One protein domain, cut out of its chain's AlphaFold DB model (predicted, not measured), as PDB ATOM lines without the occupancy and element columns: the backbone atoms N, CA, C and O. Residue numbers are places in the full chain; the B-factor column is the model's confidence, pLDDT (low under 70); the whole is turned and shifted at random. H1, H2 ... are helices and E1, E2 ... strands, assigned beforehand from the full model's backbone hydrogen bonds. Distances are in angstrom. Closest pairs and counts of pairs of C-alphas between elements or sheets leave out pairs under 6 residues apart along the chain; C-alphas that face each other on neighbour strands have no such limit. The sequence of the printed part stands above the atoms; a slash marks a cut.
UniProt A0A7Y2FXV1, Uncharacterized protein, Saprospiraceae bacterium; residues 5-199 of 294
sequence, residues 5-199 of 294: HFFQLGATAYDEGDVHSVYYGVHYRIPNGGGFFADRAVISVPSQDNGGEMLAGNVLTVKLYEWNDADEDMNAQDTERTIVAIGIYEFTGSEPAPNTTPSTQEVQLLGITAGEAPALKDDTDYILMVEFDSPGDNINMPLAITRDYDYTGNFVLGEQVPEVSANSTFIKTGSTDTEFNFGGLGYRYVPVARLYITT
ATOM      1  N   HIS A   5      28.263 -50.037 -12.634       74.19
ATOM      2  CA  HIS A   5      29.624 -50.357 -12.218       74.19
ATOM      3  C   HIS A   5      30.369 -49.069 -11.900       74.19
ATOM      4  O   HIS A   5      30.069 -48.022 -12.475       74.19
ATOM      5  N   PHE A   6      31.362 -49.153 -11.023       72.25
ATOM      6  CA  PHE A   6      32.313 -48.068 -10.862       72.25
ATOM      7  C   PHE A   6      33.390 -48.163 -11.946       72.25
ATOM      8  O   PHE A   6      33.864 -49.247 -12.289       72.25
ATOM      9  N   PHE A   7      33.730 -47.021 -12.525       68.69
ATOM     10  CA  PHE A   7      34.694 -46.864 -13.598       68.69
ATOM     11  C   PHE A   7      35.747 -45.847 -13.186       68.69
ATOM     12  O   PHE A   7      35.433 -44.804 -12.614       68.69
ATOM     13  N   GLN A   8      37.002 -46.137 -13.495       66.12
ATOM     14  CA  GLN A   8      38.088 -45.207 -13.254       66.12
ATOM     15  C   GLN A   8      38.236 -44.270 -14.447       66.12
ATOM     16  O   GLN A   8      38.546 -44.704 -15.557       66.12
ATOM     17  N   LEU A   9      38.061 -42.976 -14.204       60.47
ATOM     18  CA  LEU A   9      38.440 -41.961 -15.172       60.47
ATOM     19  C   LEU A   9      39.965 -41.861 -15.209       60.47
ATOM     20  O   LEU A   9      40.590 -41.510 -14.215       60.47
ATOM     21  N   GLY A  10      40.552 -42.229 -16.350       52.31
ATOM     22  CA  GLY A  10      41.932 -41.892 -16.692       52.31
ATOM     23  C   GLY A  10      43.006 -42.355 -15.703       52.31
ATOM     24  O   GLY A  10      43.804 -41.538 -15.267       52.31
ATOM     25  N   ALA A  11      43.124 -43.663 -15.430       47.56
ATOM     26  CA  ALA A  11      44.248 -44.228 -14.655       47.56
ATOM     27  C   ALA A  11      45.653 -43.878 -15.209       47.56
ATOM     28  O   ALA A  11      46.658 -44.131 -14.553       47.56
ATOM     29  N   THR A  12      45.722 -43.344 -16.431       45.44
ATOM     30  CA  THR A  12      46.940 -42.946 -17.147       45.44
ATOM     31  C   THR A  12      46.958 -41.458 -17.522       45.44
ATOM     32  O   THR A  12      47.750 -41.082 -18.377       45.44
ATOM     33  N   ALA A  13      46.033 -40.646 -16.995       54.66
ATOM     34  CA  ALA A  13      45.854 -39.245 -17.393       54.66
ATOM     35  C   ALA A  13      46.456 -38.234 -16.405       54.66
ATOM     36  O   ALA A  13      46.402 -37.042 -16.679       54.66
ATOM     37  N   TYR A  14      47.002 -38.707 -15.284       62.09
ATOM     38  CA  TYR A  14      47.647 -37.862 -14.287       62.09
ATOM     39  C   TYR A  14      49.154 -38.089 -14.327       62.09
ATOM     40  O   TYR A  14      49.614 -39.235 -14.235       62.09
ATOM     41  N   ASP A  15      49.905 -37.004 -14.477       66.44
ATOM     42  CA  ASP A  15      51.347 -37.000 -14.283       66.44
ATOM     43  C   ASP A  15      51.676 -37.008 -12.779       66.44
ATOM     44  O   ASP A  15      50.850 -36.711 -11.911       66.44
ATOM     45  N   GLU A  16      52.908 -37.394 -12.442       66.31
ATOM     46  CA  GLU A  16      53.377 -37.383 -11.054       66.31
ATOM     47  C   GLU A  16      53.304 -35.959 -10.476       66.31
ATOM     48  O   GLU A  16      54.019 -35.061 -10.921       66.31
ATOM     49  N   GLY A  17      52.458 -35.771  -9.457       66.38
ATOM     50  CA  GLY A  17      52.237 -34.481  -8.795       66.38
ATOM     51  C   GLY A  17      50.963 -33.747  -9.219       66.38
ATOM     52  O   GLY A  17      50.689 -32.680  -8.667       66.38
ATOM     53  N   ASP A  18      50.175 -34.300 -10.144       69.94
ATOM     54  CA  ASP A  18      48.884 -33.725 -10.514       69.94
ATOM     55  C   ASP A  18      47.840 -33.891  -9.401       69.94
ATOM     56  O   ASP A  18      47.796 -34.883  -8.672       69.94
ATOM     57  N   VAL A  19      46.940 -32.912  -9.291       70.88
ATOM     58  CA  VAL A  19      45.764 -33.024  -8.423       70.88
ATOM     59  C   VAL A  19      44.713 -33.868  -9.138       70.88
ATOM     60  O   VAL A  19      44.232 -33.506 -10.215       70.88
ATOM     61  N   HIS A  20      44.334 -34.986  -8.523       78.62
ATOM     62  CA  HIS A  20      43.355 -35.919  -9.073       78.62
ATOM     63  C   HIS A  20      41.924 -35.424  -8.816       78.62
ATOM     64  O   HIS A  20      41.202 -35.958  -7.977       78.62
ATOM     65  N   SER A  21      41.514 -34.372  -9.523       81.31
ATOM     66  CA  SER A  21      40.129 -33.895  -9.489       81.31
ATOM     67  C   SER A  21      39.283 -34.572 -10.563       81.31
ATOM     68  O   SER A  21      39.699 -34.711 -11.717       81.31
ATOM     69  N   VAL A  22      38.070 -34.970 -10.187       83.38
ATOM     70  CA  VAL A  22      37.138 -35.676 -11.069       83.38
ATOM     71  C   VAL A  22      35.808 -34.939 -11.106       83.38
ATOM     72  O   VAL A  22      35.154 -34.755 -10.078       83.38
ATOM     73  N   TYR A  23      35.390 -34.580 -12.318       89.38
ATOM     74  CA  TYR A  23      34.148 -33.864 -12.573       89.38
ATOM     75  C   TYR A  23      33.351 -34.609 -13.634       89.38
ATOM     76  O   TYR A  23      33.859 -34.905 -14.717       89.38
ATOM     77  N   TYR A  24      32.094 -34.908 -13.342       91.44
ATOM     78  CA  TYR A  24      31.217 -35.590 -14.284       91.44
ATOM     79  C   TYR A  24      29.780 -35.148 -14.101       91.44
ATOM     80  O   TYR A  24      29.362 -34.821 -12.996       91.44
ATOM     81  N   GLY A  25      28.992 -35.200 -15.164       92.56
ATOM     82  CA  GLY A  25      27.622 -34.742 -15.075       92.56
ATOM     83  C   GLY A  25      26.718 -35.202 -16.191       92.56
ATOM     84  O   GLY A  25      27.118 -35.918 -17.113       92.56
ATOM     85  N   VAL A  26      25.469 -34.780 -16.060       91.38
ATOM     86  CA  VAL A  26      24.398 -35.029 -17.021       91.38
ATOM     87  C   VAL A  26      23.788 -33.695 -17.408       91.38
ATOM     88  O   VAL A  26      23.573 -32.830 -16.557       91.38
ATOM     89  N   HIS A  27      23.505 -33.550 -18.694       91.38
ATOM     90  CA  HIS A  27      22.801 -32.400 -19.236       91.38
ATOM     91  C   HIS A  27      21.313 -32.681 -19.436       91.38
ATOM     92  O   HIS A  27      20.911 -33.797 -19.777       91.38
ATOM     93  N   TYR A  28      20.513 -31.645 -19.183       89.31
ATOM     94  CA  TYR A  28      19.061 -31.644 -19.237       89.31
ATOM     95  C   TYR A  28      18.572 -30.398 -19.980       89.31
ATOM     96  O   TYR A  28      18.795 -29.284 -19.507       89.31
ATOM     97  N   ARG A  29      17.810 -30.567 -21.066       89.00
ATOM     98  CA  ARG A  29      16.984 -29.486 -21.624       89.00
ATOM     99  C   ARG A  29      15.636 -29.469 -20.909       89.00
ATOM    100  O   ARG A  29      14.914 -30.471 -20.912       89.00
ATOM    101  N   ILE A  30      15.271 -28.331 -20.328       89.31
ATOM    102  CA  ILE A  30      13.994 -28.132 -19.638       89.31
ATOM    103  C   ILE A  30      13.105 -27.220 -20.494       89.31
ATOM    104  O   ILE A  30      13.245 -26.002 -20.432       89.31
ATOM    105  N   PRO A  31      12.175 -27.770 -21.300       88.38
ATOM    106  CA  PRO A  31      11.326 -26.956 -22.172       88.38
ATOM    107  C   PRO A  31      10.269 -26.160 -21.394       88.38
ATOM    108  O   PRO A  31       9.938 -25.047 -21.782       88.38
ATOM    109  N   ASN A  32       9.753 -26.713 -20.290       89.25
ATOM    110  CA  ASN A  32       8.739 -26.084 -19.440       89.25
ATOM    111  C   ASN A  32       9.174 -26.195 -17.970       89.25
ATOM    112  O   ASN A  32       8.863 -27.185 -17.306       89.25
ATOM    113  N   GLY A  33       9.941 -25.219 -17.493       90.31
ATOM    114  CA  GLY A  33      10.455 -25.143 -16.125       90.31
ATOM    115  C   GLY A  33       9.567 -24.333 -15.180       90.31
ATOM    116  O   GLY A  33       9.671 -24.485 -13.965       90.31
ATOM    117  N   GLY A  34       8.648 -23.519 -15.704       92.31
ATOM    118  CA  GLY A  34       7.760 -22.677 -14.912       92.31
ATOM    119  C   GLY A  34       6.970 -23.462 -13.860       92.31
ATOM    120  O   GLY A  34       6.183 -24.351 -14.183       92.31
ATOM    121  N   GLY A  35       7.161 -23.105 -12.585       90.12
ATOM    122  CA  GLY A  35       6.519 -23.767 -11.441       90.12
ATOM    123  C   GLY A  35       7.193 -25.069 -10.995       90.12
ATOM    124  O   GLY A  35       6.664 -25.748 -10.117       90.12
ATOM    125  N   PHE A  36       8.343 -25.408 -11.578       92.81
ATOM    126  CA  PHE A  36       9.172 -26.529 -11.167       92.81
ATOM    127  C   PHE A  36      10.445 -26.057 -10.463       92.81
ATOM    128  O   PHE A  36      10.967 -24.977 -10.739       92.81
ATOM    129  N   PHE A  37      10.969 -26.896  -9.574       92.56
ATOM    130  CA  PHE A  37      12.158 -26.605  -8.775       92.56
ATOM    131  C   PHE A  37      13.101 -27.802  -8.780       92.56
ATOM    132  O   PHE A  37      12.649 -28.945  -8.696       92.56
ATOM    133  N   ALA A  38      14.406 -27.550  -8.855       92.69
ATOM    134  CA  ALA A  38      15.428 -28.581  -8.704       92.69
ATOM    135  C   ALA A  38      15.866 -28.668  -7.237       92.69
ATOM    136  O   ALA A  38      16.743 -27.930  -6.799       92.69
ATOM    137  N   ASP A  39      15.235 -29.547  -6.458       89.50
ATOM    138  CA  ASP A  39      15.450 -29.606  -5.009       89.50
ATOM    139  C   ASP A  39      16.600 -30.532  -4.607       89.50
ATOM    140  O   ASP A  39      17.346 -30.231  -3.680       89.50
ATOM    141  N   ARG A  40      16.791 -31.650  -5.297       92.38
ATOM    142  CA  ARG A  40      17.846 -32.602  -4.963       92.38
ATOM    143  C   ARG A  40      18.439 -33.256  -6.192       92.38
ATOM    144  O   ARG A  40      17.832 -33.354  -7.256       92.38
ATOM    145  N   ALA A  41      19.645 -33.748  -6.002       94.94
ATOM    146  CA  ALA A  41      20.302 -34.668  -6.892       94.94
ATOM    147  C   ALA A  41      20.342 -36.052  -6.255       94.94
ATOM    148  O   ALA A  41      20.366 -36.200  -5.035       94.94
ATOM    149  N   VAL A  42      20.393 -37.075  -7.093       94.12
ATOM    150  CA  VAL A  42      20.714 -38.432  -6.673       94.12
ATOM    151  C   VAL A  42      21.971 -38.863  -7.389       94.12
ATOM    152  O   VAL A  42      21.994 -38.927  -8.616       94.12
ATOM    153  N   ILE A  43      23.006 -39.160  -6.616       94.44
ATOM    154  CA  ILE A  43      24.321 -39.559  -7.115       94.44
ATOM    155  C   ILE A  43      24.630 -40.991  -6.694       94.44
ATOM    156  O   ILE A  43      23.979 -41.536  -5.805       94.44
ATOM    157  N   SER A  44      25.633 -41.614  -7.295       92.94
ATOM    158  CA  SER A  44      26.210 -42.846  -6.769       92.94
ATOM    159  C   SER A  44      27.717 -42.701  -6.695       92.94
ATOM    160  O   SER A  44      28.368 -42.338  -7.672       92.94
ATOM    161  N   VAL A  45      28.252 -42.966  -5.510       92.31
ATOM    162  CA  VAL A  45      29.675 -42.850  -5.204       92.31
ATOM    163  C   VAL A  45      30.110 -44.042  -4.357       92.31
ATOM    164  O   VAL A  45      29.275 -44.615  -3.648       92.31
ATOM    165  N   PRO A  46      31.373 -44.473  -4.465       91.94
ATOM    166  CA  PRO A  46      31.878 -45.600  -3.696       91.94
ATOM    167  C   PRO A  46      32.376 -45.160  -2.315       91.94
ATOM    168  O   PRO A  46      32.633 -43.981  -2.088       91.94
ATOM    169  N   SER A  47      32.575 -46.110  -1.399       92.12
ATOM    170  CA  SER A  47      33.204 -45.832  -0.092       92.12
ATOM    171  C   SER A  47      34.724 -45.728  -0.149       92.12
ATOM    172  O   SER A  47      35.333 -45.232   0.796       92.12
ATOM    173  N   GLN A  48      35.339 -46.206  -1.232       91.19
ATOM    174  CA  GLN A  48      36.787 -46.249  -1.405       91.19
ATOM    175  C   GLN A  48      37.205 -45.638  -2.735       91.19
ATOM    176  O   GLN A  48      36.464 -45.697  -3.721       91.19
ATOM    177  N   ASP A  49      38.422 -45.111  -2.765       88.69
ATOM    178  CA  ASP A  49      39.086 -44.722  -3.997       88.69
ATOM    179  C   ASP A  49      39.564 -45.957  -4.799       88.69
ATOM    180  O   ASP A  49      39.386 -47.110  -4.388       88.69
ATOM    181  N   ASN A  50      40.181 -45.743  -5.966       81.06
ATOM    182  CA  ASN A  50      40.728 -46.852  -6.764       81.06
ATOM    183  C   ASN A  50      41.949 -47.548  -6.123       81.06
ATOM    184  O   ASN A  50      42.281 -48.666  -6.520       81.06
ATOM    185  N   GLY A  51      42.616 -46.914  -5.154       83.25
ATOM    186  CA  GLY A  51      43.691 -47.506  -4.352       83.25
ATOM    187  C   GLY A  51      43.189 -48.380  -3.196       83.25
ATOM    188  O   GLY A  51      43.963 -49.160  -2.640       83.25
ATOM    189  N   GLY A  52      41.896 -48.305  -2.868       85.56
ATOM    190  CA  GLY A  52      41.275 -48.994  -1.738       85.56
ATOM    191  C   GLY A  52      41.260 -48.176  -0.444       85.56
ATOM    192  O   GLY A  52      40.803 -48.688   0.584       85.56
ATOM    193  N   GLU A  53      41.714 -46.925  -0.481       88.88
ATOM    194  CA  GLU A  53      41.655 -46.003   0.648       88.88
ATOM    195  C   GLU A  53      40.218 -45.530   0.867       88.88
ATOM    196  O   GLU A  53      39.466 -45.307  -0.082       88.88
ATOM    197  N   MET A  54      39.814 -45.403   2.132       90.81
ATOM    198  CA  MET A  54      38.462 -44.959   2.470       90.81
ATOM    199  C   MET A  54      38.285 -43.482   2.140       90.81
ATOM    200  O   MET A  54      39.090 -42.646   2.542       90.81
ATOM    201  N   LEU A  55      37.175 -43.158   1.481       89.94
ATOM    202  CA  LEU A  55      36.803 -41.781   1.171       89.94
ATOM    203  C   LEU A  55      36.111 -41.081   2.347       89.94
ATOM    204  O   LEU A  55      35.913 -39.874   2.277       89.94
ATOM    205  N   ALA A  56      35.769 -41.802   3.420       91.62
ATOM    206  CA  ALA A  56      35.080 -41.261   4.594       91.62
ATOM    207  C   ALA A  56      35.725 -39.965   5.123       91.62
ATOM    208  O   ALA A  56      36.945 -39.888   5.270       91.62
ATOM    209  N   GLY A  57      34.900 -38.958   5.414       85.50
ATOM    210  CA  GLY A  57      35.325 -37.627   5.856       85.50
ATOM    211  C   GLY A  57      35.747 -36.679   4.730       85.50
ATOM    212  O   GLY A  57      35.900 -35.485   4.975       85.50
ATOM    213  N   ASN A  58      35.902 -37.157   3.489       86.75
ATOM    214  CA  ASN A  58      36.012 -36.263   2.340       86.75
ATOM    215  C   ASN A  58      34.637 -35.705   1.961       86.75
ATOM    216  O   ASN A  58      33.588 -36.239   2.332       86.75
ATOM    217  N   VAL A  59      34.647 -34.641   1.164       87.75
ATOM    218  CA  VAL A  59      33.441 -34.007   0.639       87.75
ATOM    219  C   VAL A  59      33.538 -33.885  -0.871       87.75
ATOM    220  O   VAL A  59      34.597 -33.584  -1.411       87.75
ATOM    221  N   LEU A  60      32.411 -34.090  -1.542       90.62
ATOM    222  CA  LEU A  60      32.211 -33.678  -2.923       90.62
ATOM    223  C   LEU A  60      31.101 -32.634  -2.990       90.62
ATOM    224  O   LEU A  60      30.243 -32.534  -2.103       90.62
ATOM    225  N   THR A  61      31.096 -31.880  -4.079       92.50
ATOM    226  CA  THR A  61      30.029 -30.929  -4.369       92.50
ATOM    227  C   THR A  61      29.188 -31.427  -5.531       92.50
ATOM    228  O   THR A  61      29.678 -32.079  -6.450       92.50
ATOM    229  N   VAL A  62      27.892 -31.142  -5.479       94.62
ATOM    230  CA  VAL A  62      26.979 -31.367  -6.596       94.62
ATOM    231  C   VAL A  62      26.451 -30.015  -7.024       94.62
ATOM    232  O   VAL A  62      25.809 -29.329  -6.235       94.62
ATOM    233  N   LYS A  63      26.734 -29.608  -8.253       94.94
ATOM    234  CA  LYS A  63      26.395 -28.280  -8.754       94.94
ATOM    235  C   LYS A  63      25.415 -28.385  -9.902       94.94
ATOM    236  O   LYS A  63      25.559 -29.234 -10.778       94.94
ATOM    237  N   LEU A  64      24.426 -27.506  -9.890       95.88
ATOM    238  CA  LEU A  64      23.530 -27.297 -11.012       95.88
ATOM    239  C   LEU A  64      23.922 -25.989 -11.687       95.88
ATOM    240  O   LEU A  64      23.926 -24.937 -11.042       95.88
ATOM    241  N   TYR A  65      24.227 -26.069 -12.973       95.94
ATOM    242  CA  TYR A  65      24.526 -24.931 -13.827       95.94
ATOM    243  C   TYR A  65      23.355 -24.679 -14.769       95.94
ATOM    244  O   TYR A  65      22.814 -25.632 -15.318       95.94
ATOM    245  N   GLU A  66      22.999 -23.417 -14.980       95.62
ATOM    246  CA  GLU A  66      22.362 -22.983 -16.226       95.62
ATOM    247  C   GLU A  66      23.450 -22.845 -17.286       95.62
ATOM    248  O   GLU A  66      24.508 -22.279 -17.001       95.62
ATOM    249  N   TRP A  67      23.204 -23.361 -18.487       95.25
ATOM    250  CA  TRP A  67      24.150 -23.327 -19.597       95.25
ATOM    251  C   TRP A  67      23.504 -22.715 -20.836       95.25
ATOM    252  O   TRP A  67      22.332 -22.950 -21.127       95.25
ATOM    253  N   ASN A  68      24.281 -21.910 -21.551       94.75
ATOM    254  CA  ASN A  68      23.933 -21.368 -22.852       94.75
ATOM    255  C   ASN A  68      25.144 -21.506 -23.777       94.75
ATOM    256  O   ASN A  68      26.058 -20.689 -23.683       94.75
ATOM    257  N   ASP A  69      25.102 -22.508 -24.653       91.69
ATOM    258  CA  ASP A  69      26.078 -22.762 -25.720       91.69
ATOM    259  C   ASP A  69      26.076 -21.585 -26.709       91.69
ATOM    260  O   ASP A  69      25.189 -21.461 -27.557       91.69
ATOM    261  N   ALA A  70      26.972 -20.624 -26.497       92.81
ATOM    262  CA  ALA A  70      26.941 -19.341 -27.187       92.81
ATOM    263  C   ALA A  70      27.679 -19.395 -28.526       92.81
ATOM    264  O   ALA A  70      27.385 -18.583 -29.410       92.81
ATOM    265  N   ASP A  71      28.638 -20.307 -28.659       92.12
ATOM    266  CA  ASP A  71      29.425 -20.510 -29.870       92.12
ATOM    267  C   ASP A  71      29.103 -21.807 -30.632       92.12
ATOM    268  O   ASP A  71      29.650 -22.009 -31.721       92.12
ATOM    269  N   GLU A  72      28.130 -22.586 -30.147       89.31
ATOM    270  CA  GLU A  72      27.576 -23.789 -30.781       89.31
ATOM    271  C   GLU A  72      28.605 -24.929 -30.914       89.31
ATOM    272  O   GLU A  72      28.550 -25.730 -31.856       89.31
ATOM    273  N   ASP A  73      29.569 -25.006 -29.989       88.25
ATOM    274  CA  ASP A  73      30.608 -26.040 -29.974       88.25
ATOM    275  C   ASP A  73      30.264 -27.257 -29.090       88.25
ATOM    276  O   ASP A  73      30.978 -28.270 -29.111       88.25
ATOM    277  N   MET A  74      29.128 -27.182 -28.386       87.25
ATOM    278  CA  MET A  74      28.582 -28.152 -27.433       87.25
ATOM    279  C   MET A  74      29.393 -28.359 -26.149       87.25
ATOM    280  O   MET A  74      28.910 -29.058 -25.259       87.25
ATOM    281  N   ASN A  75      30.576 -27.774 -25.990       90.75
ATOM    282  CA  ASN A  75      31.330 -27.816 -24.743       90.75
ATOM    283  C   ASN A  75      30.911 -26.651 -23.858       90.75
ATOM    284  O   ASN A  75      30.772 -25.524 -24.302       90.75
ATOM    285  N   ALA A  76      30.728 -26.900 -22.563       92.62
ATOM    286  CA  ALA A  76      30.327 -25.818 -21.676       92.62
ATOM    287  C   ALA A  76      31.566 -25.068 -21.199       92.62
ATOM    288  O   ALA A  76      32.306 -25.584 -20.353       92.62
ATOM    289  N   GLN A  77      31.777 -23.850 -21.686       92.44
ATOM    290  CA  GLN A  77      32.866 -22.981 -21.235       92.44
ATOM    291  C   GLN A  77      32.516 -22.286 -19.909       92.44
ATOM    292  O   GLN A  77      31.345 -22.130 -19.559       92.44
ATOM    293  N   ASP A  78      33.527 -21.830 -19.156       89.56
ATOM    294  CA  ASP A  78      33.319 -21.086 -17.896       89.56
ATOM    295  C   ASP A  78      32.427 -19.852 -18.101       89.56
ATOM    296  O   ASP A  78      31.635 -19.495 -17.234       89.56
ATOM    297  N   THR A  79      32.543 -19.206 -19.263       92.00
ATOM    298  CA  THR A  79      31.799 -17.993 -19.624       92.00
ATOM    299  C   THR A  79      30.367 -18.247 -20.083       92.00
ATOM    300  O   THR A  79      29.595 -17.299 -20.210       92.00
ATOM    301  N   GLU A  80      30.001 -19.501 -20.327       94.75
ATOM    302  CA  GLU A  80      28.699 -19.907 -20.869       94.75
ATOM    303  C   GLU A  80      27.781 -20.528 -19.823       94.75
ATOM    304  O   GLU A  80      26.609 -20.809 -20.089       94.75
ATOM    305  N   ARG A  81      28.314 -20.765 -18.624       93.62
ATOM    306  CA  ARG A  81      27.603 -21.445 -17.553       93.62
ATOM    307  C   ARG A  81      27.561 -20.604 -16.294       93.62
ATOM    308  O   ARG A  81      28.525 -19.953 -15.911       93.62
ATOM    309  N   THR A  82      26.419 -20.633 -15.627       93.12
ATOM    310  CA  THR A  82      26.207 -19.944 -14.354       93.12
ATOM    311  C   THR A  82      25.706 -20.949 -13.339       93.12
ATOM    312  O   THR A  82      24.725 -21.648 -13.588       93.12
ATOM    313  N   ILE A  83      26.356 -21.030 -12.179       92.19
ATOM    314  CA  ILE A  83      25.863 -21.883 -11.097       92.19
ATOM    315  C   ILE A  83      24.538 -21.325 -10.610       92.19
ATOM    316  O   ILE A  83      24.433 -20.148 -10.279       92.19
ATOM    317  N   VAL A  84      23.542 -22.192 -10.511       92.94
ATOM    318  CA  VAL A  84      22.258 -21.851  -9.909       92.94
ATOM    319  C   VAL A  84      22.039 -22.547  -8.584       92.94
ATOM    320  O   VAL A  84      21.355 -21.969  -7.745       92.94
ATOM    321  N   ALA A  85      22.651 -23.713  -8.347       92.00
ATOM    322  CA  ALA A  85      22.597 -24.382  -7.051       92.00
ATOM    323  C   ALA A  85      23.818 -25.242  -6.729       92.00
ATOM    324  O   ALA A  85      24.512 -25.724  -7.620       92.00
ATOM    325  N   ILE A  86      24.031 -25.447  -5.429       91.75
ATOM    326  CA  ILE A  86      25.119 -26.235  -4.852       91.75
ATOM    327  C   ILE A  86      24.548 -27.183  -3.792       91.75
ATOM    328  O   ILE A  86      23.718 -26.810  -2.959       91.75
ATOM    329  N   GLY A  87      25.021 -28.419  -3.813       91.56
ATOM    330  CA  GLY A  87      24.819 -29.442  -2.804       91.56
ATOM    331  C   GLY A  87      26.151 -29.943  -2.268       91.56
ATOM    332  O   GLY A  87      27.136 -29.995  -3.001       91.56
ATOM    333  N   ILE A  88      26.182 -30.309  -0.987       91.81
ATOM    334  CA  ILE A  88      27.369 -30.859  -0.328       91.81
ATOM    335  C   ILE A  88      27.054 -32.294   0.084       91.81
ATOM    336  O   ILE A  88      26.094 -32.539   0.827       91.81
ATOM    337  N   TYR A  89      27.876 -33.231  -0.389       92.50
ATOM    338  CA  TYR A  89      27.844 -34.621   0.041       92.50
ATOM    339  C   TYR A  89      29.136 -34.963   0.770       92.50
ATOM    340  O   TYR A  89      30.229 -34.751   0.248       92.50
ATOM    341  N   GLU A  90      28.995 -35.500   1.973       91.19
ATOM    342  CA  GLU A  90      30.101 -36.014   2.764       91.19
ATOM    343  C   GLU A  90      30.113 -37.536   2.674       91.19
ATOM    344  O   GLU A  90      29.081 -38.192   2.839       91.19
ATOM    345  N   PHE A  91      31.290 -38.094   2.424       91.69
ATOM    346  CA  PHE A  91      31.481 -39.531   2.461       91.69
ATOM    347  C   PHE A  91      31.436 -40.026   3.904       91.69
ATOM    348  O   PHE A  91      32.190 -39.582   4.765       91.69
ATOM    349  N   THR A  92      30.600 -41.024   4.147       91.12
ATOM    350  CA  THR A  92      30.431 -41.635   5.471       91.12
ATOM    351  C   THR A  92      31.289 -42.888   5.651       91.12
ATOM    352  O   THR A  92      31.483 -43.356   6.771       91.12
ATOM    353  N   GLY A  93      31.766 -43.476   4.549       91.81
ATOM    354  CA  GLY A  93      32.387 -44.802   4.513       91.81
ATOM    355  C   GLY A  93      31.376 -45.954   4.524       91.81
ATOM    356  O   GLY A  93      31.773 -47.115   4.438       91.81
ATOM    357  N   SER A  94      30.075 -45.660   4.627       92.38
ATOM    358  CA  SER A  94      29.002 -46.662   4.555       92.38
ATOM    359  C   SER A  94      28.531 -46.940   3.124       92.38
ATOM    360  O   SER A  94      27.706 -47.828   2.898       92.38
ATOM    361  N   GLU A  95      29.060 -46.198   2.150       93.81
ATOM    362  CA  GLU A  95      28.782 -46.400   0.738       93.81
ATOM    363  C   GLU A  95      29.295 -47.776   0.260       93.81
ATOM    364  O   GLU A  95      30.177 -48.393   0.871       93.81
ATOM    365  N   PRO A  96      28.773 -48.309  -0.852       89.50
ATOM    366  CA  PRO A  96      29.237 -49.577  -1.385       89.50
ATOM    367  C   PRO A  96      30.681 -49.471  -1.874       89.50
ATOM    368  O   PRO A  96      31.088 -48.467  -2.454       89.50
ATOM    369  N   ALA A  97      31.462 -50.530  -1.667       86.25
ATOM    370  CA  ALA A  97      32.803 -50.609  -2.239       86.25
ATOM    371  C   ALA A  97      32.756 -50.570  -3.789       86.25
ATOM    372  O   ALA A  97      31.780 -51.046  -4.377       86.25
ATOM    373  N   PRO A  98      33.823 -50.121  -4.479       80.12
ATOM    374  CA  PRO A  98      33.852 -49.977  -5.944       80.12
ATOM    375  C   PRO A  98      33.502 -51.235  -6.767       80.12
ATOM    376  O   PRO A  98      33.172 -51.148  -7.946       80.12
ATOM    377  N   ASN A  99      33.569 -52.430  -6.175       76.62
ATOM    378  CA  ASN A  99      33.305 -53.704  -6.858       76.62
ATOM    379  C   ASN A  99      31.968 -54.352  -6.463       76.62
ATOM    380  O   ASN A  99      31.758 -55.543  -6.706       76.62
ATOM    381  N   THR A 100      31.071 -53.603  -5.824       79.81
ATOM    382  CA  THR A 100      29.742 -54.082  -5.430       79.81
ATOM    383  C   THR A 100      28.642 -53.343  -6.190       79.81
ATOM    384  O   THR A 100      28.908 -52.471  -7.018       79.81
ATOM    385  N   THR A 101      27.387 -53.739  -5.968       80.75
ATOM    386  CA  THR A 101      26.235 -53.046  -6.549       80.75
ATOM    387  C   THR A 101      26.216 -51.596  -6.061       80.75
ATOM    388  O   THR A 101      26.127 -51.389  -4.847       80.75
ATOM    389  N   PRO A 102      26.248 -50.601  -6.964       82.44
ATOM    390  CA  PRO A 102      26.194 -49.204  -6.561       82.44
ATOM    391  C   PRO A 102      24.889 -48.886  -5.824       82.44
ATOM    392  O   PRO A 102      23.822 -49.400  -6.173       82.44
ATOM    393  N   SER A 103      24.969 -48.021  -4.817       86.69
ATOM    394  CA  SER A 103      23.820 -47.440  -4.129       86.69
ATOM    395  C   SER A 103      23.739 -45.966  -4.467       86.69
ATOM    396  O   SER A 103      24.730 -45.328  -4.827       86.69
ATOM    397  N   THR A 104      22.536 -45.430  -4.366       91.31
ATOM    398  CA  THR A 104      22.265 -44.035  -4.666       91.31
ATOM    399  C   THR A 104      22.139 -43.227  -3.391       91.31
ATOM    400  O   THR A 104      21.468 -43.677  -2.466       91.31
ATOM    401  N   GLN A 105      22.721 -42.035  -3.390       93.12
ATOM    402  CA  GLN A 105      22.693 -41.082  -2.292       93.12
ATOM    403  C   GLN A 105      21.974 -39.818  -2.729       93.12
ATOM    404  O   GLN A 105      22.189 -39.332  -3.842       93.12
ATOM    405  N   GLU A 106      21.107 -39.304  -1.864       92.75
ATOM    406  CA  GLU A 106      20.417 -38.042  -2.108       92.75
ATOM    407  C   GLU A 106      21.281 -36.875  -1.623       92.75
ATOM    408  O   GLU A 106      21.816 -36.889  -0.515       92.75
ATOM    409  N   VAL A 107      21.403 -35.850  -2.461       92.88
ATOM    410  CA  VAL A 107      22.129 -34.617  -2.162       92.88
ATOM    411  C   VAL A 107      21.183 -33.453  -2.371       92.88
ATOM    412  O   VAL A 107      20.718 -33.212  -3.482       92.88
ATOM    413  N   GLN A 108      20.905 -32.713  -1.305       90.38
ATOM    414  CA  GLN A 108      20.089 -31.509  -1.391       90.38
ATOM    415  C   GLN A 108      20.817 -30.434  -2.210       90.38
ATOM    416  O   GLN A 108      21.980 -30.133  -1.937       90.38
ATOM    417  N   LEU A 109      20.117 -29.828  -3.168       90.81
ATOM    418  CA  LEU A 109      20.589 -28.684  -3.941       90.81
ATOM    419  C   LEU A 109      19.998 -27.401  -3.354       90.81
ATOM    420  O   LEU A 109      18.785 -27.300  -3.162       90.81
ATOM    421  N   LEU A 110      20.856 -26.421  -3.066       87.12
ATOM    422  CA  LEU A 110      20.454 -25.100  -2.589       87.12
ATOM    423  C   LEU A 110      20.920 -24.017  -3.553       87.12
ATOM    424  O   LEU A 110      22.073 -23.996  -3.976       87.12
ATOM    425  N   GLY A 111      20.018 -23.101  -3.875       85.31
ATOM    426  CA  GLY A 111      20.254 -22.014  -4.801       85.31
ATOM    427  C   GLY A 111      21.229 -20.980  -4.251       85.31
ATOM    428  O   GLY A 111      21.111 -20.557  -3.100       85.31
ATOM    429  N   ILE A 112      22.164 -20.517  -5.081       75.50
ATOM    430  CA  ILE A 112      23.281 -19.668  -4.625       75.50
ATOM    431  C   ILE A 112      22.865 -18.262  -4.162       75.50
ATOM    432  O   ILE A 112      23.585 -17.618  -3.407       75.50
ATOM    433  N   THR A 113      21.706 -17.765  -4.606       67.19
ATOM    434  CA  THR A 113      21.263 -16.387  -4.309       67.19
ATOM    435  C   THR A 113      20.327 -16.311  -3.099       67.19
ATOM    436  O   THR A 113      20.319 -15.303  -2.398       67.19
ATOM    437  N   ALA A 114      19.541 -17.361  -2.839       64.31
ATOM    438  CA  ALA A 114      18.474 -17.347  -1.829       64.31
ATOM    439  C   ALA A 114      18.546 -18.501  -0.812       64.31
ATOM    440  O   ALA A 114      17.776 -18.514   0.152       64.31
ATOM    441  N   GLY A 115      19.442 -19.476  -1.020       65.75
ATOM    442  CA  GLY A 115      19.509 -20.697  -0.212       65.75
ATOM    443  C   GLY A 115      18.260 -21.582  -0.326       65.75
ATOM    444  O   GLY A 115      18.047 -22.441   0.521       65.75
ATOM    445  N   GLU A 116      17.417 -21.355  -1.335       79.12
ATOM    446  CA  GLU A 116      16.204 -22.127  -1.644       79.12
ATOM    447  C   GLU A 116      16.448 -22.995  -2.877       79.12
ATOM    448  O   GLU A 116      17.363 -22.709  -3.647       79.12
ATOM    449  N   ALA A 117      15.647 -24.041  -3.096       83.69
ATOM    450  CA  ALA A 117      15.763 -24.823  -4.324       83.69
ATOM    451  C   ALA A 117      15.612 -23.897  -5.551       83.69
ATOM    452  O   ALA A 117      14.668 -23.104  -5.598       83.69
ATOM    453  N   PRO A 118      16.517 -23.959  -6.540       88.31
ATOM    454  CA  PRO A 118      16.418 -23.131  -7.734       88.31
ATOM    455  C   PRO A 118      15.127 -23.441  -8.499       88.31
ATOM    456  O   PRO A 118      14.866 -24.591  -8.870       88.31
ATOM    457  N   ALA A 119      14.337 -22.400  -8.761       91.69
ATOM    458  CA  ALA A 119      13.248 -22.470  -9.725       91.69
ATOM    459  C   ALA A 119      13.828 -22.708 -11.124       91.69
ATOM    460  O   ALA A 119      14.788 -22.045 -11.525       91.69
ATOM    461  N   LEU A 120      13.239 -23.644 -11.860       93.56
ATOM    462  CA  LEU A 120      13.642 -23.938 -13.226       93.56
ATOM    463  C   LEU A 120      13.004 -22.943 -14.196       93.56
ATOM    464  O   LEU A 120      11.890 -22.454 -13.988       93.56
ATOM    465  N   LYS A 121      13.721 -22.643 -15.275       94.94
ATOM    466  CA  LYS A 121      13.272 -21.753 -16.343       94.94
ATOM    467  C   LYS A 121      12.758 -22.559 -17.525       94.94
ATOM    468  O   LYS A 121      13.197 -23.681 -17.772       94.94
ATOM    469  N   ASP A 122      11.806 -21.971 -18.238       93.62
ATOM    470  CA  ASP A 122      11.371 -22.492 -19.528       93.62
ATOM    471  C   ASP A 122      12.517 -22.414 -20.537       93.62
ATOM    472  O   ASP A 122      13.360 -21.517 -20.475       93.62
ATOM    473  N   ASP A 123      12.520 -23.363 -21.466       91.00
ATOM    474  CA  ASP A 123      13.429 -23.428 -22.609       91.00
ATOM    475  C   ASP A 123      14.922 -23.244 -22.265       91.00
ATOM    476  O   ASP A 123      15.658 -22.549 -22.964       91.00
ATOM    477  N   THR A 124      15.363 -23.846 -21.157       93.12
ATOM    478  CA  THR A 124      16.709 -23.647 -20.592       93.12
ATOM    479  C   THR A 124      17.471 -24.966 -20.470       93.12
ATOM    480  O   THR A 124      16.900 -25.991 -20.084       93.12
ATOM    481  N   ASP A 125      18.768 -24.935 -20.777       93.38
ATOM    482  CA  ASP A 125      19.684 -26.052 -20.562       93.38
ATOM    483  C   ASP A 125      20.321 -25.995 -19.180       93.38
ATOM    484  O   ASP A 125      20.777 -24.951 -18.707       93.38
ATOM    485  N   TYR A 126      20.372 -27.158 -18.541       94.62
ATOM    486  CA  TYR A 126      20.985 -27.343 -17.242       94.62
ATOM    487  C   TYR A 126      22.034 -28.447 -17.286       94.62
ATOM    488  O   TYR A 126      21.826 -29.490 -17.906       94.62
ATOM    489  N   ILE A 127      23.135 -28.255 -16.563       95.38
ATOM    490  CA  ILE A 127      24.167 -29.275 -16.362       95.38
ATOM    491  C   ILE A 127      24.244 -29.584 -14.869       95.38
ATOM    492  O   ILE A 127      24.540 -28.704 -14.060       95.38
ATOM    493  N   LEU A 128      23.973 -30.834 -14.496       95.56
ATOM    494  CA  LEU A 128      24.182 -31.328 -13.138       95.56
ATOM    495  C   LEU A 128      25.553 -31.993 -13.063       95.56
ATOM    496  O   LEU A 128      25.728 -33.083 -13.607       95.56
ATOM    497  N   MET A 129      26.492 -31.365 -12.364       94.81
ATOM    498  CA  MET A 129      27.848 -31.870 -12.173       94.81
ATOM    499  C   MET A 129      28.040 -32.401 -10.757       94.81
ATOM    500  O   MET A 129      27.644 -31.770  -9.782       94.81
ATOM    501  N   VAL A 130      28.695 -33.548 -10.648       94.00
ATOM    502  CA  VAL A 130      29.349 -34.030  -9.436       94.00
ATOM    503  C   VAL A 130      30.819 -33.663  -9.555       94.00
ATOM    504  O   VAL A 130      31.479 -34.037 -10.525       94.00
ATOM    505  N   GLU A 131      31.316 -32.920  -8.577       91.31
ATOM    506  CA  GLU A 131      32.649 -32.334  -8.586       91.31
ATOM    507  C   GLU A 131      33.386 -32.732  -7.312       91.31
ATOM    508  O   GLU A 131      32.984 -32.374  -6.198       91.31
ATOM    509  N   PHE A 132      34.457 -33.497  -7.488       88.44
ATOM    510  CA  PHE A 132      35.360 -33.877  -6.416       88.44
ATOM    511  C   PHE A 132      36.721 -33.235  -6.653       88.44
ATOM    512  O   PHE A 132      37.470 -33.642  -7.544       88.44
ATOM    513  N   ASP A 133      37.014 -32.230  -5.834       82.94
ATOM    514  CA  ASP A 133      38.324 -31.602  -5.741       82.94
ATOM    515  C   ASP A 133      39.146 -32.347  -4.684       82.94
ATOM    516  O   ASP A 133      38.823 -32.301  -3.496       82.94
ATOM    517  N   SER A 134      40.194 -33.061  -5.102       75.12
ATOM    518  CA  SER A 134      41.041 -33.808  -4.165       75.12
ATOM    519  C   SER A 134      41.806 -32.827  -3.261       75.12
ATOM    520  O   SER A 134      42.587 -32.027  -3.781       75.12
ATOM    521  N   PRO A 135      41.650 -32.866  -1.919       61.88
ATOM    522  CA  PRO A 135      42.280 -31.908  -1.000       61.88
ATOM    523  C   PRO A 135      43.804 -32.110  -0.815       61.88
ATOM    524  O   PRO A 135      44.388 -31.601   0.141       61.88
ATOM    525  N   GLY A 136      44.456 -32.868  -1.703       62.38
ATOM    526  CA  GLY A 136      45.855 -33.295  -1.629       62.38
ATOM    527  C   GLY A 136      46.117 -34.537  -2.492       62.38
ATOM    528  O   GLY A 136      45.292 -34.865  -3.344       62.38
ATOM    529  N   ASP A 137      47.264 -35.199  -2.286       60.16
ATOM    530  CA  ASP A 137      47.771 -36.334  -3.079       60.16
ATOM    531  C   ASP A 137      46.701 -37.352  -3.534       60.16
ATOM    532  O   ASP A 137      45.949 -37.895  -2.728       60.16
ATOM    533  N   ASN A 138      46.739 -37.682  -4.830       68.50
ATOM    534  CA  ASN A 138      46.403 -38.967  -5.462       68.50
ATOM    535  C   ASN A 138      45.059 -39.675  -5.162       68.50
ATOM    536  O   ASN A 138      44.924 -40.841  -5.553       68.50
ATOM    537  N   ILE A 139      44.056 -39.042  -4.537       78.00
ATOM    538  CA  ILE A 139      42.731 -39.675  -4.384       78.00
ATOM    539  C   ILE A 139      42.095 -39.875  -5.763       78.00
ATOM    540  O   ILE A 139      41.623 -38.948  -6.415       78.00
ATOM    541  N   ASN A 140      42.042 -41.129  -6.204       80.12
ATOM    542  CA  ASN A 140      41.473 -41.495  -7.494       80.12
ATOM    543  C   ASN A 140      39.997 -41.848  -7.328       80.12
ATOM    544  O   ASN A 140      39.663 -43.034  -7.233       80.12
ATOM    545  N   MET A 141      39.115 -40.844  -7.304       84.12
ATOM    546  CA  MET A 141      37.680 -41.086  -7.142       84.12
ATOM    547  C   MET A 141      37.108 -41.879  -8.340       84.12
ATOM    548  O   MET A 141      37.185 -41.415  -9.482       84.12
ATOM    549  N   PRO A 142      36.509 -43.066  -8.120       82.94
ATOM    550  CA  PRO A 142      35.807 -43.798  -9.164       82.94
ATOM    551  C   PRO A 142      34.463 -43.139  -9.487       82.94
ATOM    552  O   PRO A 142      33.748 -42.662  -8.607       82.94
ATOM    553  N   LEU A 143      34.078 -43.202 -10.755       84.06
ATOM    554  CA  LEU A 143      32.784 -42.761 -11.253       84.06
ATOM    555  C   LEU A 143      31.783 -43.920 -11.254       84.06
ATOM    556  O   LEU A 143      32.042 -44.940 -11.886       84.06
ATOM    557  N   ALA A 144      30.602 -43.765 -10.656       85.44
ATOM    558  CA  ALA A 144      29.513 -44.705 -10.910       85.44
ATOM    559  C   ALA A 144      28.901 -44.458 -12.294       85.44
ATOM    560  O   ALA A 144      28.370 -43.378 -12.560       85.44
ATOM    561  N   ILE A 145      28.906 -45.475 -13.156       87.06
ATOM    562  CA  ILE A 145      28.273 -45.434 -14.478       87.06
ATOM    563  C   ILE A 145      27.274 -46.574 -14.666       87.06
ATOM    564  O   ILE A 145      27.391 -47.655 -14.085       87.06
ATOM    565  N   THR A 146      26.312 -46.357 -15.554       85.19
ATOM    566  CA  THR A 146      25.429 -47.389 -16.093       85.19
ATOM    567  C   THR A 146      25.528 -47.447 -17.614       85.19
ATOM    568  O   THR A 146      25.840 -46.463 -18.283       85.19
ATOM    569  N   ARG A 147      25.253 -48.637 -18.153       84.44
ATOM    570  CA  ARG A 147      25.103 -48.908 -19.590       84.44
ATOM    571  C   ARG A 147      23.676 -49.314 -19.956       84.44
ATOM    572  O   ARG A 147      23.438 -49.757 -21.076       84.44
ATOM    573  N   ASP A 148      22.745 -49.241 -19.002       83.62
ATOM    574  CA  ASP A 148      21.325 -49.509 -19.262       83.62
ATOM    575  C   ASP A 148      20.697 -48.437 -20.158       83.62
ATOM    576  O   ASP A 148      19.692 -48.695 -20.819       83.62
ATOM    577  N   TYR A 149      21.303 -47.249 -20.186       79.12
ATOM    578  CA  TYR A 149      20.910 -46.136 -21.034       79.12
ATOM    579  C   TYR A 149      21.983 -45.891 -22.096       79.12
ATOM    580  O   TYR A 149      23.177 -45.942 -21.809       79.12
ATOM    581  N   ASP A 150      21.533 -45.627 -23.319       82.00
ATOM    582  CA  ASP A 150      22.372 -45.218 -24.444       82.00
ATOM    583  C   ASP A 150      21.826 -43.888 -24.971       82.00
ATOM    584  O   ASP A 150      20.732 -43.834 -25.541       82.00
ATOM    585  N   TYR A 151      22.573 -42.808 -24.744       82.25
ATOM    586  CA  TYR A 151      22.193 -41.467 -25.179       82.25
ATOM    587  C   TYR A 151      22.443 -41.223 -26.668       82.25
ATOM    588  O   TYR A 151      21.964 -40.222 -27.187       82.25
ATOM    589  N   THR A 152      23.067 -42.155 -27.402       82.62
ATOM    590  CA  THR A 152      23.354 -41.989 -28.841       82.62
ATOM    591  C   THR A 152      22.089 -41.659 -29.639       82.62
ATOM    592  O   THR A 152      22.082 -40.749 -30.461       82.62
ATOM    593  N   GLY A 153      20.993 -42.385 -29.393       77.38
ATOM    594  CA  GLY A 153      19.735 -42.154 -30.108       77.38
ATOM    595  C   GLY A 153      19.038 -40.856 -29.701       77.38
ATOM    596  O   GLY A 153      18.382 -40.231 -30.526       77.38
ATOM    597  N   ASN A 154      19.184 -40.447 -28.440       76.12
ATOM    598  CA  ASN A 154      18.580 -39.223 -27.928       76.12
ATOM    599  C   ASN A 154      19.339 -37.977 -28.408       76.12
ATOM    600  O   ASN A 154      18.691 -37.013 -28.796       76.12
ATOM    601  N   PHE A 155      20.668 -38.053 -28.493       77.31
ATOM    602  CA  PHE A 155      21.516 -37.044 -29.124       77.31
ATOM    603  C   PHE A 155      21.129 -36.819 -30.594       77.31
ATOM    604  O   PHE A 155      20.716 -35.724 -30.958       77.31
ATOM    605  N   VAL A 156      21.142 -37.881 -31.415       80.50
ATOM    606  CA  VAL A 156      20.787 -37.786 -32.847       80.50
ATOM    607  C   VAL A 156      19.367 -37.252 -33.048       80.50
ATOM    608  O   VAL A 156      19.102 -36.526 -34.003       80.50
ATOM    609  N   LEU A 157      18.430 -37.628 -32.173       78.31
ATOM    610  CA  LEU A 157      17.059 -37.137 -32.253       78.31
ATOM    611  C   LEU A 157      16.957 -35.656 -31.870       78.31
ATOM    612  O   LEU A 157      16.218 -34.936 -32.532       78.31
ATOM    613  N   GLY A 158      17.692 -35.205 -30.850       74.38
ATOM    614  CA  GLY A 158      17.723 -33.799 -30.448       74.38
ATOM    615  C   GLY A 158      18.370 -32.886 -31.495       74.38
ATOM    616  O   GLY A 158      17.866 -31.795 -31.730       74.38
ATOM    617  N   GLU A 159      19.385 -33.358 -32.230       73.88
ATOM    618  CA  GLU A 159      19.933 -32.620 -33.386       73.88
ATOM    619  C   GLU A 159      18.900 -32.423 -34.511       73.88
ATOM    620  O   GLU A 159      18.986 -31.479 -35.297       73.88
ATOM    621  N   GLN A 160      17.927 -33.331 -34.633       78.38
ATOM    622  CA  GLN A 160      16.934 -33.318 -35.714       78.38
ATOM    623  C   GLN A 160      15.606 -32.672 -35.315       78.38
ATOM    624  O   GLN A 160      14.854 -32.231 -36.187       78.38
ATOM    625  N   VAL A 161      15.290 -32.670 -34.022       77.06
ATOM    626  CA  VAL A 161      14.015 -32.221 -33.466       77.06
ATOM    627  C   VAL A 161      14.319 -31.292 -32.290       77.06
ATOM    628  O   VAL A 161      14.591 -31.790 -31.197       77.06
ATOM    629  N   PRO A 162      14.249 -29.961 -32.487       65.94
ATOM    630  CA  PRO A 162      14.577 -28.972 -31.456       65.94
ATOM    631  C   PRO A 162      13.785 -29.137 -30.150       65.94
ATOM    632  O   PRO A 162      14.230 -28.720 -29.086       65.94
ATOM    633  N   GLU A 163      12.603 -29.753 -30.211       64.50
ATOM    634  CA  GLU A 163      11.740 -29.996 -29.055       64.50
ATOM    635  C   GLU A 163      12.130 -31.240 -28.232       64.50
ATOM    636  O   GLU A 163      11.542 -31.493 -27.177       64.50
ATOM    637  N   VAL A 164      13.090 -32.048 -28.701       61.69
ATOM    638  CA  VAL A 164      13.579 -33.233 -27.988       61.69
ATOM    639  C   VAL A 164      14.870 -32.891 -27.253       61.69
ATOM    640  O   VAL A 164      15.879 -32.585 -27.874       61.69
ATOM    641  N   SER A 165      14.859 -33.024 -25.920       59.88
ATOM    642  CA  SER A 165      16.069 -32.896 -25.095       59.88
ATOM    643  C   SER A 165      17.148 -33.858 -25.589       59.88
ATOM    644  O   SER A 165      16.942 -35.076 -25.539       59.88
ATOM    645  N   ALA A 166      18.280 -33.317 -26.040       60.88
ATOM    646  CA  ALA A 166      19.502 -34.070 -26.274       60.88
ATOM    647  C   ALA A 166      20.208 -34.263 -24.928       60.88
ATOM    648  O   ALA A 166      21.078 -33.486 -24.575       60.88
ATOM    649  N   ASN A 167      19.827 -35.272 -24.147       72.12
ATOM    650  CA  ASN A 167      20.547 -35.568 -22.912       72.12
ATOM    651  C   ASN A 167      21.935 -36.106 -23.264       72.12
ATOM    652  O   ASN A 167      22.075 -37.019 -24.085       72.12
ATOM    653  N   SER A 168      22.954 -35.574 -22.603       81.25
ATOM    654  CA  SER A 168      24.339 -35.992 -22.795       81.25
ATOM    655  C   SER A 168      25.083 -36.079 -21.473       81.25
ATOM    656  O   SER A 168      24.558 -35.756 -20.404       81.25
ATOM    657  N   THR A 169      26.313 -36.569 -21.552       87.75
ATOM    658  CA  THR A 169      27.233 -36.651 -20.425       87.75
ATOM    659  C   THR A 169      28.308 -35.591 -20.561       87.75
ATOM    660  O   THR A 169      28.806 -35.342 -21.655       87.75
ATOM    661  N   PHE A 170      28.671 -34.991 -19.438       89.12
ATOM    662  CA  PHE A 170      29.762 -34.031 -19.353       89.12
ATOM    663  C   PHE A 170      30.882 -34.600 -18.494       89.12
ATOM    664  O   PHE A 170      30.625 -35.303 -17.514       89.12
ATOM    665  N   ILE A 171      32.122 -34.300 -18.865       88.69
ATOM    666  CA  ILE A 171      33.305 -34.635 -18.075       88.69
ATOM    667  C   ILE A 171      34.302 -33.484 -18.104       88.69
ATOM    668  O   ILE A 171      34.478 -32.814 -19.121       88.69
ATOM    669  N   LYS A 172      35.002 -33.299 -16.993       86.56
ATOM    670  CA  LYS A 172      36.243 -32.537 -16.938       86.56
ATOM    671  C   LYS A 172      37.262 -33.356 -16.152       86.56
ATOM    672  O   LYS A 172      36.912 -34.014 -15.168       86.56
ATOM    673  N   THR A 173      38.505 -33.358 -16.616       70.12
ATOM    674  CA  THR A 173      39.611 -34.088 -15.990       70.12
ATOM    675  C   THR A 173      40.723 -33.120 -15.647       70.12
ATOM    676  O   THR A 173      41.122 -32.324 -16.488       70.12
ATOM    677  N   GLY A 174      41.238 -33.203 -14.424       65.19
ATOM    678  CA  GLY A 174      42.292 -32.304 -13.969       65.19
ATOM    679  C   GLY A 174      41.787 -30.910 -13.591       65.19
ATOM    680  O   GLY A 174      40.647 -30.514 -13.847       65.19
ATOM    681  N   SER A 175      42.658 -30.171 -12.915       63.94
ATOM    682  CA  SER A 175      42.361 -28.851 -12.358       63.94
ATOM    683  C   SER A 175      42.600 -27.701 -13.343       63.94
ATOM    684  O   SER A 175      42.124 -26.594 -13.100       63.94
ATOM    685  N   THR A 176      43.316 -27.943 -14.447       66.94
ATOM    686  CA  THR A 176      43.686 -26.910 -15.432       66.94
ATOM    687  C   THR A 176      42.679 -26.737 -16.557       66.94
ATOM    688  O   THR A 176      42.625 -25.659 -17.145       66.94
ATOM    689  N   ASP A 177      41.891 -27.768 -16.859       74.00
ATOM    690  CA  ASP A 177      40.820 -27.659 -17.845       74.00
ATOM    691  C   ASP A 177      39.715 -26.754 -17.302       74.00
ATOM    692  O   ASP A 177      39.229 -26.924 -16.183       74.00
ATOM    693  N   THR A 178      39.297 -25.773 -18.090       81.06
ATOM    694  CA  THR A 178      38.182 -24.879 -17.742       81.06
ATOM    695  C   THR A 178      36.859 -25.391 -18.304       81.06
ATOM    696  O   THR A 178      35.793 -25.125 -17.764       81.06
ATOM    697  N   GLU A 179      36.892 -26.192 -19.359       88.94
ATOM    698  CA  GLU A 179      35.695 -26.601 -20.092       88.94
ATOM    699  C   GLU A 179      35.120 -27.926 -19.588       88.94
ATOM    700  O   GLU A 179      35.846 -28.834 -19.172       88.94
ATOM    701  N   PHE A 180      33.792 -28.049 -19.638       91.75
ATOM    702  CA  PHE A 180      33.140 -29.347 -19.517       91.75
ATOM    703  C   PHE A 180      32.956 -29.929 -20.918       91.75
ATOM    704  O   PHE A 180      32.228 -29.377 -21.740       91.75
ATOM    705  N   ASN A 181      33.588 -31.074 -21.166       89.19
ATOM    706  CA  ASN A 181      33.578 -31.735 -22.463       89.19
ATOM    707  C   ASN A 181      32.288 -32.531 -22.654       89.19
ATOM    708  O   ASN A 181      31.987 -33.443 -21.869       89.19
ATOM    709  N   PHE A 182      31.563 -32.231 -23.725       86.62
ATOM    710  CA  PHE A 182      30.335 -32.930 -24.078       86.62
ATOM    711  C   PHE A 182      30.611 -34.313 -24.662       86.62
ATOM    712  O   PHE A 182      31.517 -34.526 -25.466       86.62
ATOM    713  N   GLY A 183      29.814 -35.295 -24.244       82.50
ATOM    714  CA  GLY A 183      29.919 -36.666 -24.726       82.50
ATOM    715  C   GLY A 183      31.217 -37.367 -24.316       82.50
ATOM    716  O   GLY A 183      31.528 -38.422 -24.870       82.50
ATOM    717  N   GLY A 184      31.970 -36.849 -23.339       81.81
ATOM    718  CA  GLY A 184      33.289 -37.385 -22.977       81.81
ATOM    719  C   GLY A 184      33.287 -38.819 -22.422       81.81
ATOM    720  O   GLY A 184      34.331 -39.463 -22.361       81.81
ATOM    721  N   LEU A 185      32.111 -39.370 -22.095       81.56
ATOM    722  CA  LEU A 185      31.913 -40.789 -21.760       81.56
ATOM    723  C   LEU A 185      31.361 -41.626 -22.935       81.56
ATOM    724  O   LEU A 185      30.904 -42.752 -22.748       81.56
ATOM    725  N   GLY A 186      31.359 -41.103 -24.161       77.19
ATOM    726  CA  GLY A 186      31.002 -41.842 -25.376       77.19
ATOM    727  C   GLY A 186      29.538 -42.291 -25.469       77.19
ATOM    728  O   GLY A 186      29.281 -43.363 -26.020       77.19
ATOM    729  N   TYR A 187      28.601 -41.511 -24.911       80.56
ATOM    730  CA  TYR A 187      27.124 -41.659 -24.923       80.56
ATOM    731  C   TYR A 187      26.522 -42.961 -24.353       80.56
ATOM    732  O   TYR A 187      25.351 -42.994 -23.980       80.56
ATOM    733  N   ARG A 188      27.306 -44.038 -24.261       83.00
ATOM    734  CA  ARG A 188      26.909 -45.372 -23.774       83.00
ATOM    735  C   ARG A 188      27.220 -45.606 -22.305       83.00
ATOM    736  O   ARG A 188      26.798 -46.615 -21.741       83.00
ATOM    737  N   TYR A 189      28.030 -44.732 -21.726       85.38
ATOM    738  CA  TYR A 189      28.374 -44.751 -20.319       85.38
ATOM    739  C   TYR A 189      27.756 -43.510 -19.693       85.38
ATOM    740  O   TYR A 189      28.233 -42.396 -19.887       85.38
ATOM    741  N   VAL A 190      26.649 -43.718 -18.991       86.50
ATOM    742  CA  VAL A 190      25.885 -42.645 -18.361       86.50
ATOM    743  C   VAL A 190      26.252 -42.611 -16.883       86.50
ATOM    744  O   VAL A 190      26.109 -43.644 -16.220       86.50
ATOM    745  N   PRO A 191      26.736 -41.482 -16.340       89.44
ATOM    746  CA  PRO A 191      27.031 -41.391 -14.925       89.44
ATOM    747  C   PRO A 191      25.737 -41.522 -14.123       89.44
ATOM    748  O   PRO A 191      24.665 -41.080 -14.540       89.44
ATOM    749  N   VAL A 192      25.821 -42.142 -12.951       89.88
ATOM    750  CA  VAL A 192      24.682 -42.247 -12.040       89.88
ATOM    751  C   VAL A 192      24.575 -40.937 -11.256       89.88
ATOM    752  O   VAL A 192      24.905 -40.873 -10.078       89.88
ATOM    753  N   ALA A 193      24.128 -39.891 -11.947       91.81
ATOM    754  CA  ALA A 193      23.771 -38.586 -11.406       91.81
ATOM    755  C   ALA A 193      22.407 -38.188 -11.988       91.81
ATOM    756  O   ALA A 193      22.185 -38.289 -13.195       91.81
ATOM    757  N   ARG A 194      21.452 -37.826 -11.130       91.56
ATOM    758  CA  ARG A 194      20.066 -37.557 -11.529       91.56
ATOM    759  C   ARG A 194      19.544 -36.305 -10.861       91.56
ATOM    760  O   ARG A 194      19.572 -36.222  -9.638       91.56
ATOM    761  N   LEU A 195      18.997 -35.395 -11.655       93.19
ATOM    762  CA  LEU A 195      18.250 -34.251 -11.155       93.19
ATOM    763  C   LEU A 195      16.828 -34.673 -10.768       93.19
ATOM    764  O   LEU A 195      16.124 -35.293 -11.568       93.19
ATOM    765  N   TYR A 196      16.401 -34.340  -9.552       91.69
ATOM    766  CA  TYR A 196      15.010 -34.468  -9.128       91.69
ATOM    767  C   TYR A 196      14.323 -33.110  -9.204       91.69
ATOM    768  O   TYR A 196      14.859 -32.094  -8.766       91.69
ATOM    769  N   ILE A 197      13.129 -33.123  -9.792       90.06
ATOM    770  CA  ILE A 197      12.325 -31.934 -10.044       90.06
ATOM    771  C   ILE A 197      11.009 -32.063  -9.279       90.06
ATOM    772  O   ILE A 197      10.339 -33.099  -9.352       90.06
ATOM    773  N   THR A 198      10.622 -31.012  -8.564       88.94
ATOM    774  CA  THR A 198       9.371 -30.938  -7.800       88.94
ATOM    775  C   THR A 198       8.463 -29.824  -8.321       88.94
ATOM    776  O   THR A 198       8.909 -28.929  -9.029       88.94
ATOM    777  N   THR A 199       7.161 -29.928  -8.035       84.12
ATOM    778  CA  THR A 199       6.101 -29.000  -8.499       84.12
ATOM    779  C   THR A 199       5.521 -28.132  -7.390       84.12
ATOM    780  O   THR A 199       4.864 -27.127  -7.649       84.12
TER     781      THR A 199
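What this domain is: This is residues 5 to 199 of the 294 residues of an uncharacterized protein of Saprospiraceae bacterium (UniProt A0A7Y2FXV1). A twisted sheet, E5 E4 E7 E2 E9, faces a smaller one, E6 E3 E10, in an antiparallel sandwich; H1 lies far out. It is a jelly roll, one long hairpin wound over both sheets, pairing E1 with E8, E2 with E7, E3 with E6, E4 with E5. The 195 printed residues, 75 in named elements, mostly strand, run E1 to E8, H1, E9, E10, compact, radius of gyration 16.3 A, spans 44 by 33 by 32 A.

How they stand to each other: Between E7, residues 124 to 132, and E2, residues 22 to 30, N 128 and O 26 are 2.9 A apart. H1, residues 152 to 160, is on neither sheet; its O i to N i+4 pairs are within hydrogen-bond range.

Where its parts are: E7 spans 25.6 A. E5, residues 81 to 90, spans 25.1 A and bends by 68 degrees at residue 84. E1, residues 5 to 7, begins at (29.624, -50.357, -12.218); E10, residues 193 to 198, ends at (9.371, -30.938, -7.800). Others are E3, 37 to 43; E4, 59 to 67; E6, 105 to 108; E8, 143 to 146; E9, 169 to 173.

The domain as a whole: The printed part has no cut. E9 to E10 is a long link. pLDDT is under 70 in 27 residues.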